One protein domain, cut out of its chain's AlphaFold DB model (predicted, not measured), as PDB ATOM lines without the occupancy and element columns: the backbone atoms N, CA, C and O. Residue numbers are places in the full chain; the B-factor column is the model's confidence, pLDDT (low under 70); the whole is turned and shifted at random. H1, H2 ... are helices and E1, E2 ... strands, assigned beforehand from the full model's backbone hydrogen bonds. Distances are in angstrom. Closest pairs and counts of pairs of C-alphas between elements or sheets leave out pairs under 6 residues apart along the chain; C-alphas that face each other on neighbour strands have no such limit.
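This is residues 40 to 167 of the 170 residues of an uncharacterized protein of Alicyclobacillus hesperidum URH17-3-68 (UniProt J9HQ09). One twisted eight-stranded sheet curls round the helix H1, which covers one face, while the shorter helix H2 packs on the opposite face, over E4 and E5. The sheet is made of two antiparallel meanders, E2 to E5 and E6 to E8, joined side by side through the parallel pair E5 and E6, with the short first strand E1 added at the edge beside E8. The printed part has 128 residues, with two named helices and eight named strands in the order E1, H1, E2, E3, E4, E5, H2, E6, E7, E8. The sheet is mixed, in the order E1, E8, E7, E6, E5, E4, E3, E2, and the class is mixed, helices and strands. The whole is compact, with a radius of gyration of the C-alphas of 14.4 A and spans of 43 by 34 by 25 A.

E1, residues 40 to 44, begins at C-alpha 40 at (1.092, -32.469, -20.604). H1, residues 52 to 64, is 18.0 A long from first to last C-alpha; its C-alpha 52 is at (-3.444, -15.774, -16.797). E2 is residues 71 to 76. E3, residues 84 to 91, measures 23.1 A, E4, residues 99 to 106, 24.0 A, and E5, residues 111 to 118, 21.4 A. H2, residues 122 to 131, measures 14.6 A. E6 is residues 141 to 146. E7, residues 149 to 156, measures 22.3 A, and E8, residues 159 to 166, 23.5 A, ending at C-alpha 166 at (-5.884, -32.283, -31.914).

E1 is an edge strand, antiparallel to E8 at 151 degrees, with N 41 and O 162 2.9 A apart, within hydrogen-bond range. E8 and E7 form a hairpin, with N 161 and O 154 at 2.8 A. E7 and E6 form another, with N 144 and O 151 at 2.8 A; E6, E7 and E8 are a meander, each strand the antiparallel neighbour of the one before. E6 and E5 are parallel, at 17 degrees, with N 114 and O 143 at 2.8 A. E5, H2 and E6 make a strand-helix-strand unit, two parallel neighbour strands with a helix between, and its crossover is left-handed. E2, E3, E4 and E5 are the other meander: N 113 and O 105 of E5 and E4 are 2.8 A apart, N 102 and O 88 of E4 and E3 2.8 A, and N 73 and O 87 of E3 and the edge strand E2 2.9 A. H1 is on the sheet, which curls round it; its closest C-alphas to E5 are those of Leu 63 and Ala 116, 6.3 A, and to E6 those of Val 52 and Gly 141, 5.6 A. H2 is on the opposite face, at a height over the sheet of 7.9 A, three layers in all, with helices on both faces of the sheet. It lies over E4, and only just over E5, where 3 of its 10 C-alphas fall; it runs along the strands, at 11 degrees to E4 on the local plane. The closest C-alphas of H2 and E4 are those of Ala 122 and Met 102, 5.5 A. H1 and H2 are apart. In both helices every O i to N i+4 pair is within hydrogen-bond range.

The two C-alphas farthest apart are those of Lys 97 and Gln 157, at 44.0 A. From edge to edge of the sheet the strands' lines turn by 131 degrees. The printed part has no cut and no long link. The mean pLDDT of the printed part is 92.7, and no printed residue is under 70.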
ATOM      1  N   VAL A  40       1.116 -33.513 -21.633       92.38
ATOM      2  CA  VAL A  40       1.092 -32.469 -20.604       92.38
ATOM      3  C   VAL A  40       2.524 -32.181 -20.179       92.38
ATOM      4  O   VAL A  40       3.261 -33.097 -19.819       92.38
ATOM      5  N   THR A  41       2.916 -30.915 -20.212       94.25
ATOM      6  CA  THR A  41       4.244 -30.440 -19.823       94.25
ATOM      7  C   THR A  41       4.124 -29.295 -18.821       94.25
ATOM      8  O   THR A  41       3.068 -28.676 -18.687       94.25
ATOM      9  N   SER A  42       5.202 -29.019 -18.080       95.25
ATOM     10  CA  SER A  42       5.278 -27.833 -17.225       95.25
ATOM     11  C   SER A  42       6.624 -27.137 -17.349       95.25
ATOM     12  O   SER A  42       7.681 -27.774 -17.326       95.25
ATOM     13  N   THR A  43       6.585 -25.815 -17.410       94.25
ATOM     14  CA  THR A  43       7.751 -24.939 -17.505       94.25
ATOM     15  C   THR A  43       7.734 -23.914 -16.371       94.25
ATOM     16  O   THR A  43       6.691 -23.672 -15.753       94.25
ATOM     17  N   PRO A  44       8.888 -23.311 -16.034       95.06
ATOM     18  CA  PRO A  44       8.904 -22.130 -15.180       95.06
ATOM     19  C   PRO A  44       7.975 -21.043 -15.731       95.06
ATOM     20  O   PRO A  44       7.779 -20.962 -16.945       95.06
ATOM     21  N   LEU A  45       7.424 -20.209 -14.845       93.75
ATOM     22  CA  LEU A  45       6.621 -19.065 -15.273       93.75
ATOM     23  C   LEU A  45       7.433 -18.168 -16.217       93.75
ATOM     24  O   LEU A  45       8.586 -17.846 -15.899       93.75
ATOM     25  N   PRO A  46       6.848 -17.727 -17.341       91.44
ATOM     26  CA  PRO A  46       7.489 -16.741 -18.188       91.44
ATOM     27  C   PRO A  46       7.784 -15.452 -17.415       91.44
ATOM     28  O   PRO A  46       7.039 -15.048 -16.517       91.44
ATOM     29  N   ALA A  47       8.883 -14.789 -17.770       92.44
ATOM     30  CA  ALA A  47       9.282 -13.548 -17.119       92.44
ATOM     31  C   ALA A  47       8.172 -12.487 -17.224       92.44
ATOM     32  O   ALA A  47       7.661 -12.215 -18.307       92.44
ATOM     33  N   GLY A  48       7.812 -11.876 -16.093       91.06
ATOM     34  CA  GLY A  48       6.765 -10.851 -16.031       91.06
ATOM     35  C   GLY A  48       5.326 -11.383 -15.994       91.06
ATOM     36  O   GLY A  48       4.404 -10.575 -15.898       91.06
ATOM     37  N   VAL A  49       5.115 -12.706 -16.015       95.38
ATOM     38  CA  VAL A  49       3.787 -13.329 -15.887       95.38
ATOM     39  C   VAL A  49       3.511 -13.717 -14.437       95.38
ATOM     40  O   VAL A  49       4.171 -14.580 -13.866       95.38
ATOM     41  N   THR A  50       2.477 -13.115 -13.854       93.62
ATOM     42  CA  THR A  50       1.954 -13.436 -12.517       93.62
ATOM     43  C   THR A  50       0.508 -13.926 -12.548       93.62
ATOM     44  O   THR A  50       0.031 -14.500 -11.572       93.62
ATOM     45  N   ASN A  51      -0.201 -13.731 -13.663       95.06
ATOM     46  CA  ASN A  51      -1.577 -14.183 -13.842       95.06
ATOM     47  C   ASN A  51      -1.876 -14.584 -15.296       95.06
ATOM     48  O   ASN A  51      -1.117 -14.300 -16.224       95.06
ATOM     49  N   VAL A  52      -3.019 -15.243 -15.492       95.88
ATOM     50  CA  VAL A  52      -3.444 -15.774 -16.797       95.88
ATOM     51  C   VAL A  52      -3.662 -14.669 -17.838       95.88
ATOM     52  O   VAL A  52      -3.378 -14.879 -19.013       95.88
ATOM     53  N   GLN A  53      -4.120 -13.482 -17.436       95.94
ATOM     54  CA  GLN A  53      -4.311 -12.369 -18.369       95.94
ATOM     55  C   GLN A  53      -2.971 -11.896 -18.952       95.94
ATOM     56  O   GLN A  53      -2.866 -11.646 -20.151       95.94
ATOM     57  N   GLN A  54      -1.926 -11.816 -18.126       96.81
ATOM     58  CA  GLN A  54      -0.576 -11.491 -18.587       96.81
ATOM     59  C   GLN A  54      -0.010 -12.583 -19.496       96.81
ATOM     60  O   GLN A  54       0.551 -12.255 -20.541       96.81
ATOM     61  N   LEU A  55      -0.235 -13.860 -19.163       97.38
ATOM     62  CA  LEU A  55       0.110 -14.974 -20.049       97.38
ATOM     63  C   LEU A  55      -0.582 -14.834 -21.415       97.38
ATOM     64  O   LEU A  55       0.064 -14.951 -22.453       97.38
ATOM     65  N   ALA A  56      -1.879 -14.508 -21.426       97.31
ATOM     66  CA  ALA A  56      -2.644 -14.308 -22.654       97.31
ATOM     67  C   ALA A  56      -2.080 -13.159 -23.501       97.31
ATOM     68  O   ALA A  56      -1.931 -13.308 -24.713       97.31
ATOM     69  N   TYR A  57      -1.728 -12.025 -22.886       96.44
ATOM     70  CA  TYR A  57      -1.119 -10.904 -23.604       96.44
ATOM     71  C   TYR A  57       0.269 -11.226 -24.151       96.44
ATOM     72  O   TYR A  57       0.579 -10.800 -25.265       96.44
ATOM     73  N   GLN A  58       1.077 -11.981 -23.407       97.06
ATOM     74  CA  GLN A  58       2.391 -12.412 -23.870       97.06
ATOM     75  C   GLN A  58       2.270 -13.357 -25.071       97.06
ATOM     76  O   GLN A  58       2.848 -13.080 -26.120       97.06
ATOM     77  N   LEU A  59       1.455 -14.413 -24.966       97.19
ATOM     78  CA  LEU A  59       1.204 -15.350 -26.070       97.19
ATOM     79  C   LEU A  59       0.608 -14.636 -27.291       97.19
ATOM     80  O   LEU A  59       1.002 -14.900 -28.427       97.19
ATOM     81  N   ARG A  60      -0.293 -13.671 -27.070       97.06
ATOM     82  CA  ARG A  60      -0.813 -12.808 -28.136       97.06
ATOM     83  C   ARG A  60       0.301 -12.021 -28.818       97.06
ATOM     84  O   ARG A  60       0.319 -11.958 -30.042       97.06
ATOM     85  N   GLY A  61       1.202 -11.413 -28.047       96.56
ATOM     86  CA  GLY A  61       2.335 -10.654 -28.572       96.56
ATOM     87  C   GLY A  61       3.243 -11.503 -29.459       96.56
ATOM     88  O   GLY A  61       3.617 -11.062 -30.542       96.56
ATOM     89  N   GLU A  62       3.522 -12.743 -29.053       96.44
ATOM     90  CA  GLU A  62       4.302 -13.690 -29.857       96.44
ATOM     91  C   GLU A  62       3.608 -14.053 -31.174       96.44
ATOM     92  O   GLU A  62       4.235 -14.036 -32.231       96.44
ATOM     93  N   LEU A  63       2.298 -14.313 -31.140       96.50
ATOM     94  CA  LEU A  63       1.514 -14.578 -32.348       96.50
ATOM     95  C   LEU A  63       1.460 -13.361 -33.281       96.50
ATOM     96  O   LEU A  63       1.545 -13.514 -34.498       96.50
ATOM     97  N   MET A  64       1.372 -12.150 -32.731       96.06
ATOM     98  CA  MET A  64       1.277 -10.922 -33.524       96.06
ATOM     99  C   MET A  64       2.518 -10.609 -34.349       96.06
ATOM    100  O   MET A  64       2.388  -9.934 -35.364       96.06
ATOM    101  N   LYS A  65       3.688 -11.160 -34.009       96.88
ATOM    102  CA  LYS A  65       4.903 -11.014 -34.829       96.88
ATOM    103  C   LYS A  65       4.742 -11.583 -36.248       96.88
ATOM    104  O   LYS A  65       5.454 -11.160 -37.157       96.88
ATOM    105  N   GLN A  66       3.795 -12.501 -36.457       95.81
ATOM    106  CA  GLN A  66       3.516 -13.103 -37.767       95.81
ATOM    107  C   GLN A  66       2.686 -12.195 -38.685       95.81
ATOM    108  O   GLN A  66       2.588 -12.476 -39.877       95.81
ATOM    109  N   ILE A  67       2.080 -11.127 -38.152       96.25
ATOM    110  CA  ILE A  67       1.278 -10.181 -38.931       96.25
ATOM    111  C   ILE A  67       1.989  -8.831 -38.958       96.25
ATOM    112  O   ILE A  67       2.235  -8.211 -37.926       96.25
ATOM    113  N   SER A  68       2.277  -8.347 -40.157       95.62
ATOM    114  CA  SER A  68       2.836  -7.021 -40.376       95.62
ATOM    115  C   SER A  68       1.735  -5.964 -40.377       95.62
ATOM    116  O   SER A  68       0.717  -6.127 -41.043       95.62
ATOM    117  N   ASN A  69       1.951  -4.868 -39.641       93.06
ATOM    118  CA  ASN A  69       1.024  -3.733 -39.525       93.06
ATOM    119  C   ASN A  69      -0.462  -4.149 -39.356       93.06
ATOM    120  O   ASN A  69      -1.297  -3.803 -40.196       93.06
ATOM    121  N   PRO A  70      -0.800  -4.941 -38.318       93.81
ATOM    122  CA  PRO A  70      -2.139  -5.490 -38.169       93.81
ATOM    123  C   PRO A  70      -3.170  -4.390 -37.895       93.81
ATOM    124  O   PRO A  70      -3.075  -3.659 -36.908       93.81
ATOM    125  N   ALA A  71      -4.214  -4.333 -38.718       94.88
ATOM    126  CA  ALA A  71      -5.418  -3.578 -38.419       94.88
ATOM    127  C   ALA A  71      -6.235  -4.312 -37.348       94.88
ATOM    128  O   ALA A  71      -6.479  -5.518 -37.452       94.88
ATOM    129  N   GLN A  72      -6.676  -3.580 -36.326       95.19
ATOM    130  CA  GLN A  72      -7.503  -4.111 -35.247       95.19
ATOM    131  C   GLN A  72      -8.988  -3.854 -35.526       95.19
ATOM    132  O   GLN A  72      -9.377  -2.761 -35.930       95.19
ATOM    133  N   GLY A  73      -9.821  -4.854 -35.254       93.50
ATOM    134  CA  GLY A  73     -11.277  -4.757 -35.310       93.50
ATOM    135  C   GLY A  73     -11.937  -5.525 -34.169       93.50
ATOM    136  O   GLY A  73     -11.278  -6.294 -33.463       93.50
ATOM    137  N   GLN A  74     -13.240  -5.318 -33.988       93.69
ATOM    138  CA  GLN A  74     -14.050  -6.045 -33.014       93.69
ATOM    139  C   GLN A  74     -15.291  -6.634 -33.692       93.69
ATOM    140  O   GLN A  74     -15.985  -5.938 -34.428       93.69
ATOM    141  N   VAL A  75     -15.562  -7.918 -33.449       90.94
ATOM    142  CA  VAL A  75     -16.659  -8.676 -34.069       90.94
ATOM    143  C   VAL A  75     -17.367  -9.515 -33.010       90.94
ATOM    144  O   VAL A  75     -16.715 -10.198 -32.224       90.94
ATOM    145  N   CYS A  76     -18.697  -9.507 -32.981       91.31
ATOM    146  CA  CYS A  76     -19.466 -10.379 -32.092       91.31
ATOM    147  C   CYS A  76     -19.537 -11.811 -32.639       91.31
ATOM    148  O   CYS A  76     -19.790 -12.007 -33.827       91.31
ATOM    149  N   LEU A  77     -19.349 -12.820 -31.781       86.88
ATOM    150  CA  LEU A  77     -19.482 -14.230 -32.185       86.88
ATOM    151  C   LEU A  77     -20.907 -14.774 -32.084       86.88
ATOM    152  O   LEU A  77     -21.191 -15.846 -32.622       86.88
ATOM    153  N   ASP A  78     -21.788 -14.052 -31.405       82.38
ATOM    154  CA  ASP A  78     -23.186 -14.406 -31.218       82.38
ATOM    155  C   ASP A  78     -24.083 -13.177 -31.424       82.38
ATOM    156  O   ASP A  78     -23.632 -12.034 -31.319       82.38
ATOM    157  N   ASN A  79     -25.362 -13.422 -31.722       82.94
ATOM    158  CA  ASN A  79     -26.337 -12.369 -32.027       82.94
ATOM    159  C   ASN A  79     -26.594 -11.418 -30.848       82.94
ATOM    160  O   ASN A  79     -27.044 -10.298 -31.061       82.94
ATOM    161  N   ALA A  80     -26.338 -11.864 -29.617       85.94
ATOM    162  CA  ALA A  80     -26.493 -11.062 -28.411       85.94
ATOM    163  C   ALA A  80     -25.189 -10.335 -28.020       85.94
ATOM    164  O   ALA A  80     -25.157  -9.657 -26.995       85.94
ATOM    165  N   CYS A  81     -24.120 -10.469 -28.817       85.81
ATOM    166  CA  CYS A  81     -22.785  -9.947 -28.544       85.81
ATOM    167  C   CYS A  81     -22.239 -10.308 -27.151       85.81
ATOM    168  O   CYS A  81     -21.452  -9.554 -26.581       85.81
ATOM    169  N   THR A  82     -22.614 -11.469 -26.600       84.75
ATOM    170  CA  THR A  82     -22.118 -11.889 -25.275       84.75
ATOM    171  C   THR A  82     -20.625 -12.187 -25.296       84.75
ATOM    172  O   THR A  82     -19.940 -12.006 -24.291       84.75
ATOM    173  N   THR A  83     -20.117 -12.611 -26.455       85.75
ATOM    174  CA  THR A  83     -18.688 -12.771 -26.713       85.75
ATOM    175  C   THR A  83     -18.274 -11.883 -27.879       85.75
ATOM    176  O   THR A  83     -18.642 -12.134 -29.030       85.75
ATOM    177  N   ALA A  84     -17.477 -10.857 -27.586       90.19
ATOM    178  CA  ALA A  84     -16.847 -10.027 -28.602       90.19
ATOM    179  C   ALA A  84     -15.392 -10.453 -28.820       90.19
ATOM    180  O   ALA A  84     -14.616 -10.604 -27.876       90.19
ATOM    181  N   VAL A  85     -15.027 -10.625 -30.085       94.25
ATOM    182  CA  VAL A  85     -13.684 -10.973 -30.531       94.25
ATOM    183  C   VAL A  85     -12.964  -9.754 -31.031       94.25
ATOM    184  O   VAL A  85     -13.468  -9.028 -31.880       94.25
ATOM    185  N   MET A  86     -11.739  -9.593 -30.556       95.94
ATOM    186  CA  MET A  86     -10.762  -8.703 -31.144       95.94
ATOM    187  C   MET A  86     -10.065  -9.438 -32.288       95.94
ATOM    188  O   MET A  86      -9.404 -10.455 -32.071       95.94
ATOM    189  N   SER A  87     -10.236  -8.947 -33.509       95.31
ATOM    190  CA  SER A  87      -9.556  -9.464 -34.693       95.31
ATOM    191  C   SER A  87      -8.366  -8.589 -35.044       95.31
ATOM    192  O   SER A  87      -8.460  -7.364 -34.975       95.31
ATOM    193  N   PHE A  88      -7.288  -9.212 -35.493       95.88
ATOM    194  CA  PHE A  88      -6.115  -8.526 -36.015       95.88
ATOM    195  C   PHE A  88      -5.832  -9.059 -37.410       95.88
ATOM    196  O   PHE A  88      -5.585 -10.256 -37.558       95.88
ATOM    197  N   THR A  89      -5.890  -8.196 -38.417       95.69
ATOM    198  CA  THR A  89      -5.747  -8.591 -39.821       95.69
ATOM    199  C   THR A  89      -4.681  -7.758 -40.502       95.69
ATOM    200  O   THR A  89      -4.677  -6.537 -40.383       95.69
ATOM    201  N   GLY A  90      -3.798  -8.405 -41.250       95.75
ATOM    202  CA  GLY A  90      -2.767  -7.726 -42.026       95.75
ATOM    203  C   GLY A  90      -1.962  -8.706 -42.877       95.75
ATOM    204  O   GLY A  90      -2.207  -9.914 -42.818       95.75
ATOM    205  N   PRO A  91      -1.015  -8.206 -43.683       96.31
ATOM    206  CA  PRO A  91      -0.089  -9.049 -44.427       96.31
ATOM    207  C   PRO A  91       0.724  -9.969 -43.507       96.31
ATOM    208  O   PRO A  91       1.108  -9.569 -42.407       96.31
ATOM    209  N   SER A  92       1.025 -11.186 -43.959       96.06
ATOM    210  CA  SER A  92       2.002 -12.053 -43.295       96.06
ATOM    211  C   SER A  92       3.375 -11.386 -43.295       96.06
ATOM    212  O   SER A  92       3.811 -10.834 -44.307       96.06
ATOM    213  N   SER A  93       4.074 -11.478 -42.165       95.38
ATOM    214  CA  SER A  93       5.466 -11.037 -42.046       95.38
ATOM    215  C   SER A  93       6.430 -11.893 -42.878       95.38
ATOM    216  O   SER A  93       7.506 -11.419 -43.227       95.38
ATOM    217  N   GLU A  94       6.058 -13.135 -43.210       94.62
ATOM    218  CA  GLU A  94       6.878 -14.040 -44.028       94.62
ATOM    219  C   GLU A  94       6.587 -13.893 -45.528       94.62
ATOM    220  O   GLU A  94       7.509 -13.854 -46.342       94.62
ATOM    221  N   ASN A  95       5.308 -13.779 -45.905       93.56
ATOM    222  CA  ASN A  95       4.880 -13.601 -47.292       93.56
ATOM    223  C   ASN A  95       3.829 -12.484 -47.400       93.56
ATOM    224  O   ASN A  95       2.639 -12.749 -47.235       93.56
ATOM    225  N   PRO A  96       4.218 -11.248 -47.759       92.81
ATOM    226  CA  PRO A  96       3.307 -10.097 -47.771       92.81
ATOM    227  C   PRO A  96       2.104 -10.210 -48.720       92.81
ATOM    228  O   PRO A  96       1.193  -9.390 -48.646       92.81
ATOM    229  N   LYS A  97       2.093 -11.192 -49.633       93.44
ATOM    230  CA  LYS A  97       0.933 -11.478 -50.492       93.44
ATOM    231  C   LYS A  97      -0.198 -12.170 -49.731       93.44
ATOM    232  O   LYS A  97      -1.354 -12.057 -50.134       93.44
ATOM    233  N   ASP A  98       0.126 -12.858 -48.641       94.38
ATOM    234  CA  ASP A  98      -0.846 -13.550 -47.811       94.38
ATOM    235  C   ASP A  98      -1.402 -12.586 -46.769       94.38
ATOM    236  O   ASP A  98      -0.655 -11.922 -46.052       94.38
ATOM    237  N   THR A  99      -2.725 -12.516 -46.656       95.00
ATOM    238  CA  THR A  99      -3.383 -11.801 -45.559       95.00
ATOM    239  C   THR A  99      -3.726 -12.792 -44.459       95.00
ATOM    240  O   THR A  99      -4.456 -13.761 -44.686       95.00
ATOM    241  N   LEU A 100      -3.214 -12.539 -43.260       96.00
ATOM    242  CA  LEU A 100      -3.496 -13.332 -42.075       96.00
ATOM    243  C   LEU A 100      -4.497 -12.606 -41.192       96.00
ATOM    244  O   LEU A 100      -4.462 -11.383 -41.051       96.00
ATOM    245  N   THR A 101      -5.355 -13.385 -40.543       96.06
ATOM    246  CA  THR A 101      -6.212 -12.902 -39.465       96.06
ATOM    247  C   THR A 101      -5.931 -13.716 -38.217       96.06
ATOM    248  O   THR A 101      -5.860 -14.940 -38.279       96.06
ATOM    249  N   MET A 102      -5.814 -13.036 -37.085       96.81
ATOM    250  CA  MET A 102      -5.780 -13.606 -35.743       96.81
ATOM    251  C   MET A 102      -7.049 -13.201 -34.992       96.81
ATOM    252  O   MET A 102      -7.582 -12.111 -35.213       96.81
ATOM    253  N   ALA A 103      -7.510 -14.048 -34.074       96.75
ATOM    254  CA  ALA A 103      -8.614 -13.730 -33.173       96.75
ATOM    255  C   ALA A 103      -8.179 -13.850 -31.707       96.75
ATOM    256  O   ALA A 103      -7.489 -14.795 -31.329       96.75
ATOM    257  N   TYR A 104      -8.622 -12.904 -30.886       96.88
ATOM    258  CA  TYR A 104      -8.407 -12.875 -29.445       96.88
ATOM    259  C   TYR A 104      -9.700 -12.510 -28.724       96.88
ATOM    260  O   TYR A 104     -10.341 -11.516 -29.064       96.88
ATOM    261  N   TYR A 105     -10.070 -13.279 -27.709       95.62
ATOM    262  CA  TYR A 105     -11.202 -12.948 -26.852       95.62
ATOM    263  C   TYR A 105     -11.088 -13.602 -25.489       95.62
ATOM    264  O   TYR A 105     -10.363 -14.577 -25.302       95.62
ATOM    265  N   GLN A 106     -11.838 -13.067 -24.535       93.31
ATOM    266  CA  GLN A 106     -12.063 -13.730 -23.265       93.31
ATOM    267  C   GLN A 106     -13.348 -14.554 -23.367       93.31
ATOM    268  O   GLN A 106     -14.408 -14.039 -23.718       93.31
ATOM    269  N   MET A 107     -13.241 -15.844 -23.078       85.69
ATOM    270  CA  MET A 107     -14.376 -16.727 -22.848       85.69
ATOM    271  C   MET A 107     -14.860 -16.574 -21.392       85.69
ATOM    272  O   MET A 107     -14.210 -15.951 -20.552       85.69
ATOM    273  N   LYS A 108     -16.017 -17.151 -21.058       77.31
ATOM    274  CA  LYS A 108     -16.516 -17.210 -19.676       77.31
ATOM    275  C   LYS A 108     -15.475 -17.853 -18.740       77.31
ATOM    276  O   LYS A 108     -14.753 -18.761 -19.140       77.31
ATOM    277  N   ASN A 109     -15.448 -17.406 -17.482       75.19
ATOM    278  CA  ASN A 109     -14.652 -17.989 -16.392       75.19
ATOM    279  C   ASN A 109     -13.124 -17.874 -16.556       75.19
ATOM    280  O   ASN A 109     -12.405 -18.848 -16.386       75.19
ATOM    281  N   GLY A 110     -12.599 -16.686 -16.876       88.81
ATOM    282  CA  GLY A 110     -11.147 -16.441 -16.806       88.81
ATOM    283  C   GLY A 110     -10.307 -17.189 -17.849       88.81
ATOM    284  O   GLY A 110      -9.083 -17.229 -17.721       88.81
ATOM    285  N   TRP A 111     -10.945 -17.760 -18.874       95.19
ATOM    286  CA  TRP A 111     -10.274 -18.361 -20.020       95.19
ATOM    287  C   TRP A 111     -10.138 -17.361 -21.161       95.19
ATOM    288  O   TRP A 111     -11.114 -16.747 -21.578       95.19
ATOM    289  N   TYR A 112      -8.929 -17.219 -21.689       96.94
ATOM    290  CA  TYR A 112      -8.655 -16.430 -22.888       96.94
ATOM    291  C   TYR A 112      -8.449 -17.365 -24.072       96.94
ATOM    292  O   TYR A 112      -7.865 -18.433 -23.926       96.94
ATOM    293  N   VAL A 113      -8.916 -16.970 -25.248       96.88
ATOM    294  CA  VAL A 113      -8.757 -17.736 -26.482       96.88
ATOM    295  C   VAL A 113      -7.953 -16.919 -27.479       96.88
ATOM    296  O   VAL A 113      -8.236 -15.743 -27.714       96.88
ATOM    297  N   LEU A 114      -6.960 -17.570 -28.078       97.81
ATOM    298  CA  LEU A 114      -6.098 -17.059 -29.133       97.81
ATOM    299  C   LEU A 114      -6.186 -18.021 -30.319       97.81
ATOM    300  O   LEU A 114      -5.671 -19.133 -30.262       97.81
ATOM    301  N   VAL A 115      -6.815 -17.605 -31.412       96.81
ATOM    302  CA  VAL A 115      -6.702 -18.334 -32.682       96.81
ATOM    303  C   VAL A 115      -5.528 -17.738 -33.433       96.81
ATOM    304  O   VAL A 115      -5.567 -16.550 -33.758       96.81
ATOM    305  N   ALA A 116      -4.498 -18.543 -33.680       96.06
ATOM    306  CA  ALA A 116      -3.270 -18.107 -34.328       96.06
ATOM    307  C   ALA A 116      -3.532 -17.484 -35.716       96.06
ATOM    308  O   ALA A 116      -4.521 -17.837 -36.369       96.06
ATOM    309  N   PRO A 117      -2.653 -16.569 -36.170       95.50
ATOM    310  CA  PRO A 117      -2.705 -16.003 -37.512       95.50
ATOM    311  C   PRO A 117      -2.815 -17.093 -38.579       95.50
ATOM    312  O   PRO A 117      -1.977 -17.986 -38.655       95.50
ATOM    313  N   LYS A 118      -3.857 -17.024 -39.407       92.12
ATOM    314  CA  LYS A 118      -4.052 -17.952 -40.527       92.12
ATOM    315  C   LYS A 118      -4.711 -17.272 -41.716       92.12
ATOM    316  O   LYS A 118      -5.498 -16.335 -41.554       92.12
ATOM    317  N   ALA A 119      -4.439 -17.806 -42.902       87.75
ATOM    318  CA  ALA A 119      -5.244 -17.536 -44.083       87.75
ATOM    319  C   ALA A 119      -6.647 -18.158 -43.912       87.75
ATOM    320  O   ALA A 119      -6.812 -19.193 -43.258       87.75
ATOM    321  N   GLY A 120      -7.677 -17.530 -44.483       72.88
ATOM    322  CA  GLY A 120      -9.042 -18.076 -44.451       72.88
ATOM    323  C   GLY A 120      -9.845 -17.779 -43.176       72.88
ATOM    324  O   GLY A 120     -10.680 -18.588 -42.788       72.88
ATOM    325  N   ASN A 121      -9.626 -16.608 -42.565       78.31
ATOM    326  CA  ASN A 121     -10.411 -16.021 -41.468       78.31
ATOM    327  C   ASN A 121     -10.417 -16.818 -40.139       78.31
ATOM    328  O   ASN A 121     -11.209 -17.736 -39.928       78.31
ATOM    329  N   ALA A 122      -9.603 -16.382 -39.172       90.88
ATOM    330  CA  ALA A 122      -9.580 -16.933 -37.811       90.88
ATOM    331  C   ALA A 122     -10.904 -16.786 -37.031       90.88
ATOM    332  O   ALA A 122     -11.113 -17.511 -36.055       90.88
ATOM    333  N   LEU A 123     -11.823 -15.907 -37.453       89.69
ATOM    334  CA  LEU A 123     -13.123 -15.741 -36.793       89.69
ATOM    335  C   LEU A 123     -13.994 -16.992 -36.901       89.69
ATOM    336  O   LEU A 123     -14.704 -17.304 -35.951       89.69
ATOM    337  N   ALA A 124     -13.917 -17.739 -38.006       89.25
ATOM    338  CA  ALA A 124     -14.684 -18.975 -38.158       89.25
ATOM    339  C   ALA A 124     -14.267 -20.016 -37.104       89.25
ATOM    340  O   ALA A 124     -15.111 -20.610 -36.435       89.25
ATOM    341  N   THR A 125     -12.960 -20.168 -36.878       91.44
ATOM    342  CA  THR A 125     -12.430 -21.022 -35.806       91.44
ATOM    343  C   THR A 125     -12.823 -20.486 -34.427       91.44
ATOM    344  O   THR A 125     -13.245 -21.259 -33.570       91.44
ATOM    345  N   ALA A 126     -12.775 -19.168 -34.208       92.62
ATOM    346  CA  ALA A 126     -13.223 -18.569 -32.951       92.62
ATOM    347  C   ALA A 126     -14.707 -18.867 -32.660       92.62
ATOM    348  O   ALA A 126     -15.044 -19.224 -31.533       92.62
ATOM    349  N   GLN A 127     -15.576 -18.794 -33.672       90.69
ATOM    350  CA  GLN A 127     -16.997 -19.141 -33.562       90.69
ATOM    351  C   GLN A 127     -17.216 -20.628 -33.264       90.69
ATOM    352  O   GLN A 127     -18.087 -20.962 -32.463       90.69
ATOM    353  N   GLN A 128     -16.442 -21.522 -33.888       90.25
ATOM    354  CA  GLN A 128     -16.493 -22.958 -33.596       90.25
ATOM    355  C   GLN A 128     -16.121 -23.233 -32.136       90.25
ATOM    356  O   GLN A 128     -16.856 -23.925 -31.438       90.25
ATOM    357  N   ILE A 129     -15.033 -22.629 -31.650       91.44
ATOM    358  CA  ILE A 129     -14.581 -22.758 -30.257       91.44
ATOM    359  C   ILE A 129     -15.638 -22.227 -29.283       91.44
ATOM    360  O   ILE A 129     -15.942 -22.890 -28.296       91.44
ATOM    361  N   ALA A 130     -16.237 -21.066 -29.566       88.94
ATOM    362  CA  ALA A 130     -17.257 -20.467 -28.705       88.94
ATOM    363  C   ALA A 130     -18.525 -21.331 -28.565       88.94
ATOM    364  O   ALA A 130     -19.238 -21.216 -27.570       88.94
ATOM    365  N   LYS A 131     -18.799 -22.200 -29.546       87.25
ATOM    366  CA  LYS A 131     -19.921 -23.151 -29.536       87.25
ATOM    367  C   LYS A 131     -19.529 -24.543 -29.029       87.25
ATOM    368  O   LYS A 131     -20.410 -25.362 -28.786       87.25
ATOM    369  N   ALA A 132     -18.236 -24.832 -28.899       86.56
ATOM    370  CA  ALA A 132     -17.746 -26.154 -28.545       86.56
ATOM    371  C   ALA A 132     -17.891 -26.436 -27.041       86.56
ATOM    372  O   ALA A 132     -17.593 -25.599 -26.189       86.56
ATOM    373  N   HIS A 133     -18.274 -27.669 -26.708       85.19
ATOM    374  CA  HIS A 133     -18.256 -28.170 -25.335       85.19
ATOM    375  C   HIS A 133     -16.851 -28.651 -24.971       85.19
ATOM    376  O   HIS A 133     -16.503 -29.822 -25.119       85.19
ATOM    377  N   LEU A 134     -16.023 -27.712 -24.528       87.19
ATOM    378  CA  LEU A 134     -14.627 -27.962 -24.205       87.19
ATOM    379  C   LEU A 134     -14.439 -28.442 -22.761       87.19
ATOM    380  O   LEU A 134     -15.044 -27.925 -21.826       87.19
ATOM    381  N   SER A 135     -13.557 -29.428 -22.579       88.31
ATOM    382  CA  SER A 135     -13.128 -29.905 -21.258       88.31
ATOM    383  C   SER A 135     -11.880 -29.144 -20.810       88.31
ATOM    384  O   SER A 135     -10.762 -29.494 -21.194       88.31
ATOM    385  N   PHE A 136     -12.079 -28.090 -20.018       89.50
ATOM    386  CA  PHE A 136     -11.000 -27.231 -19.531       89.50
ATOM    387  C   PHE A 136     -10.162 -27.943 -18.455       89.50
ATOM    388  O   PHE A 136     -10.730 -28.456 -17.491       89.50
ATOM    389  N   PRO A 137      -8.820 -27.961 -18.568       90.31
ATOM    390  CA  PRO A 137      -7.953 -28.624 -17.588       90.31
ATOM    391  C   PRO A 137      -7.817 -27.855 -16.263       90.31
ATOM    392  O   PRO A 137      -7.288 -28.390 -15.294       90.31
ATOM    393  N   SER A 138      -8.268 -26.597 -16.220       92.56
ATOM    394  CA  SER A 138      -8.175 -25.700 -15.067       92.56
ATOM    395  C   SER A 138      -9.352 -24.717 -15.054       92.56
ATOM    396  O   SER A 138     -10.055 -24.555 -16.055       92.56
ATOM    397  N   GLN A 139      -9.551 -24.033 -13.924       92.38
ATOM    398  CA  GLN A 139     -10.575 -22.994 -13.768       92.38
ATOM    399  C   GLN A 139     -10.312 -21.758 -14.632       92.38
ATOM    400  O   GLN A 139     -11.259 -21.081 -15.004       92.38
ATOM    401  N   SER A 140      -9.050 -21.473 -14.953       95.81
ATOM    402  CA  SER A 140      -8.634 -20.368 -15.818       95.81
ATOM    403  C   SER A 140      -7.396 -20.761 -16.618       95.81
ATOM    404  O   SER A 140      -6.640 -21.658 -16.227       95.81
ATOM    405  N   GLY A 141      -7.189 -20.093 -17.749       97.19
ATOM    406  CA  GLY A 141      -6.067 -20.377 -18.633       97.19
ATOM    407  C   GLY A 141      -6.151 -19.649 -19.970       97.19
ATOM    408  O   GLY A 141      -6.968 -18.748 -20.171       97.19
ATOM    409  N   VAL A 142      -5.288 -20.048 -20.894       97.81
ATOM    410  CA  VAL A 142      -5.241 -19.555 -22.267       97.81
ATOM    411  C   VAL A 142      -5.328 -20.743 -23.214       97.81
ATOM    412  O   VAL A 142      -4.529 -21.668 -23.121       97.81
ATOM    413  N   LEU A 143      -6.305 -20.743 -24.113       97.19
ATOM    414  CA  LEU A 143      -6.407 -21.704 -25.202       97.19
ATOM    415  C   LEU A 143      -5.817 -21.072 -26.463       97.19
ATOM    416  O   LEU A 143      -6.356 -20.087 -26.969       97.19
ATOM    417  N   VAL A 144      -4.739 -21.648 -26.981       97.25
ATOM    418  CA  VAL A 144      -4.157 -21.292 -28.274       97.25
ATOM    419  C   VAL A 144      -4.569 -22.343 -29.298       97.25
ATOM    420  O   VAL A 144      -4.397 -23.536 -29.066       97.25
ATOM    421  N   VAL A 145      -5.113 -21.920 -30.437       95.31
ATOM    422  CA  VAL A 145      -5.471 -22.819 -31.543       95.31
ATOM    423  C   VAL A 145      -4.632 -22.482 -32.763       95.31
ATOM    424  O   VAL A 145      -4.690 -21.356 -33.260       95.31
ATOM    425  N   ARG A 146      -3.850 -23.450 -33.240       91.50
ATOM    426  CA  ARG A 146      -2.927 -23.304 -34.371       91.50
ATOM    427  C   ARG A 146      -2.851 -24.622 -35.136       91.50
ATOM    428  O   ARG A 146      -2.773 -25.664 -34.506       91.50
ATOM    429  N   ASP A 147      -2.880 -24.573 -36.466       82.62
ATOM    430  CA  ASP A 147      -2.607 -25.727 -37.343       82.62
ATOM    431  C   ASP A 147      -3.405 -27.000 -37.015       82.62
ATOM    432  O   ASP A 147      -2.906 -28.115 -37.113       82.62
ATOM    433  N   GLY A 148      -4.671 -26.836 -36.617       83.31
ATOM    434  CA  GLY A 148      -5.523 -27.969 -36.257       83.31
ATOM    435  C   GLY A 148      -5.198 -28.591 -34.897       83.31
ATOM    436  O   GLY A 148      -5.698 -29.668 -34.608       83.31
ATOM    437  N   GLU A 149      -4.430 -27.912 -34.047       90.94
ATOM    438  CA  GLU A 149      -4.125 -28.297 -32.669       90.94
ATOM    439  C   GLU A 149      -4.697 -27.276 -31.673       90.94
ATOM    440  O   GLU A 149      -4.772 -26.073 -31.940       90.94
ATOM    441  N   MET A 150      -5.093 -27.774 -30.501       93.62
ATOM    442  CA  MET A 150      -5.447 -26.998 -29.314       93.62
ATOM    443  C   MET A 150      -4.341 -27.126 -28.270       93.62
ATOM    444  O   MET A 150      -4.065 -28.221 -27.773       93.62
ATOM    445  N   GLU A 151      -3.773 -25.993 -27.879       96.06
ATOM    446  CA  GLU A 151      -2.787 -25.879 -26.813       96.06
ATOM    447  C   GLU A 151      -3.395 -25.128 -25.624       96.06
ATOM    448  O   GLU A 151      -3.776 -23.962 -25.712       96.06
ATOM    449  N   TRP A 152      -3.532 -25.824 -24.502       96.19
ATOM    450  CA  TRP A 152      -4.067 -25.291 -23.257       96.19
ATOM    451  C   TRP A 152      -2.913 -24.848 -22.379       96.19
ATOM    452  O   TRP A 152      -2.089 -25.687 -22.030       96.19
ATOM    453  N   HIS A 153      -2.905 -23.592 -21.957       97.38
ATOM    454  CA  HIS A 153      -1.945 -23.051 -21.004       97.38
ATOM    455  C   HIS A 153      -2.659 -22.669 -19.710       97.38
ATOM    456  O   HIS A 153      -3.683 -21.990 -19.749       97.38
ATOM    457  N   TRP A 154      -2.139 -23.059 -18.551       96.44
ATOM    458  CA  TRP A 154      -2.660 -22.590 -17.266       96.44
ATOM    459  C   TRP A 154      -1.546 -22.412 -16.246       96.44
ATOM    460  O   TRP A 154      -0.475 -23.005 -16.349       96.44
ATOM    461  N   LEU A 155      -1.806 -21.570 -15.249       96.19
ATOM    462  CA  LEU A 155      -0.856 -21.303 -14.179       96.19
ATOM    463  C   LEU A 155      -1.253 -22.096 -12.941       96.19
ATOM    464  O   LEU A 155      -2.382 -21.991 -12.467       96.19
ATOM    465  N   ALA A 156      -0.326 -22.886 -12.408       94.50
ATOM    466  CA  ALA A 156      -0.529 -23.616 -11.165       94.50
ATOM    467  C   ALA A 156       0.814 -23.882 -10.489       94.50
ATOM    468  O   ALA A 156       1.800 -24.194 -11.156       94.50
ATOM    469  N   GLN A 157       0.842 -23.780  -9.157       92.25
ATOM    470  CA  GLN A 157       2.025 -24.103  -8.345       92.25
ATOM    471  C   GLN A 157       3.283 -23.310  -8.759       92.25
ATOM    472  O   GLN A 157       4.387 -23.847  -8.776       92.25
ATOM    473  N   GLY A 158       3.118 -22.036  -9.138       91.94
ATOM    474  CA  GLY A 158       4.233 -21.182  -9.574       91.94
ATOM    475  C   GLY A 158       4.859 -21.592 -10.913       91.94
ATOM    476  O   GLY A 158       6.011 -21.253 -11.176       91.94
ATOM    477  N   ARG A 159       4.127 -22.342 -11.748       96.31
ATOM    478  CA  ARG A 159       4.562 -22.832 -13.063       96.31
ATOM    479  C   ARG A 159       3.499 -22.570 -14.121       96.31
ATOM    480  O   ARG A 159       2.313 -22.450 -13.801       96.31
ATOM    481  N   GLU A 160       3.935 -22.529 -15.372       96.88
ATOM    482  CA  GLU A 160       3.053 -22.662 -16.527       96.88
ATOM    483  C   GLU A 160       2.942 -24.143 -16.891       96.88
ATOM    484  O   GLU A 160       3.936 -24.869 -16.941       96.88
ATOM    485  N   TRP A 161       1.719 -24.591 -17.128       97.06
ATOM    486  CA  TRP A 161       1.409 -25.931 -17.593       97.06
ATOM    487  C   TRP A 161       0.813 -25.856 -18.984       97.06
ATOM    488  O   TRP A 161      -0.045 -25.009 -19.235       97.06
ATOM    489  N   THR A 162       1.227 -26.776 -19.847       96.50
ATOM    490  CA  THR A 162       0.760 -26.855 -21.225       96.50
ATOM    491  C   THR A 162       0.193 -28.239 -21.504       96.50
ATOM    492  O   THR A 162       0.807 -29.244 -21.157       96.50
ATOM    493  N   LYS A 163      -0.968 -28.312 -22.153       95.19
ATOM    494  CA  LYS A 163      -1.527 -29.552 -22.709       95.19
ATOM    495  C   LYS A 163      -1.779 -29.362 -24.197       95.19
ATOM    496  O   LYS A 163      -2.430 -28.392 -24.564       95.19
ATOM    497  N   ARG A 164      -1.344 -30.296 -25.040       93.19
ATOM    498  CA  ARG A 164      -1.637 -30.283 -26.486       93.19
ATOM    499  C   ARG A 164      -2.590 -31.403 -26.866       93.19
ATOM    500  O   ARG A 164      -2.503 -32.493 -26.302       93.19
ATOM    501  N   GLN A 165      -3.508 -31.132 -27.787       90.69
ATOM    502  CA  GLN A 165      -4.381 -32.144 -28.375       90.69
ATOM    503  C   GLN A 165      -4.926 -31.692 -29.738       90.69
ATOM    504  O   GLN A 165      -5.151 -30.492 -29.920       90.69
ATOM    505  N   PRO A 166      -5.285 -32.628 -30.630       88.50
ATOM    506  CA  PRO A 166      -5.884 -32.283 -31.914       88.50
ATOM    507  C   PRO A 166      -7.191 -31.490 -31.774       88.50
ATOM    508  O   PRO A 166      -8.060 -31.809 -30.954       88.50
ATOM    509  N   PHE A 167      -7.366 -30.478 -32.621       83.69
ATOM    510  CA  PHE A 167      -8.616 -29.749 -32.815       83.69
ATOM    511  C   PHE A 167      -9.523 -30.527 -33.768       83.69
ATOM    512  O   PHE A 167      -9.631 -30.240 -34.961       83.69
TER     513      PHE A 167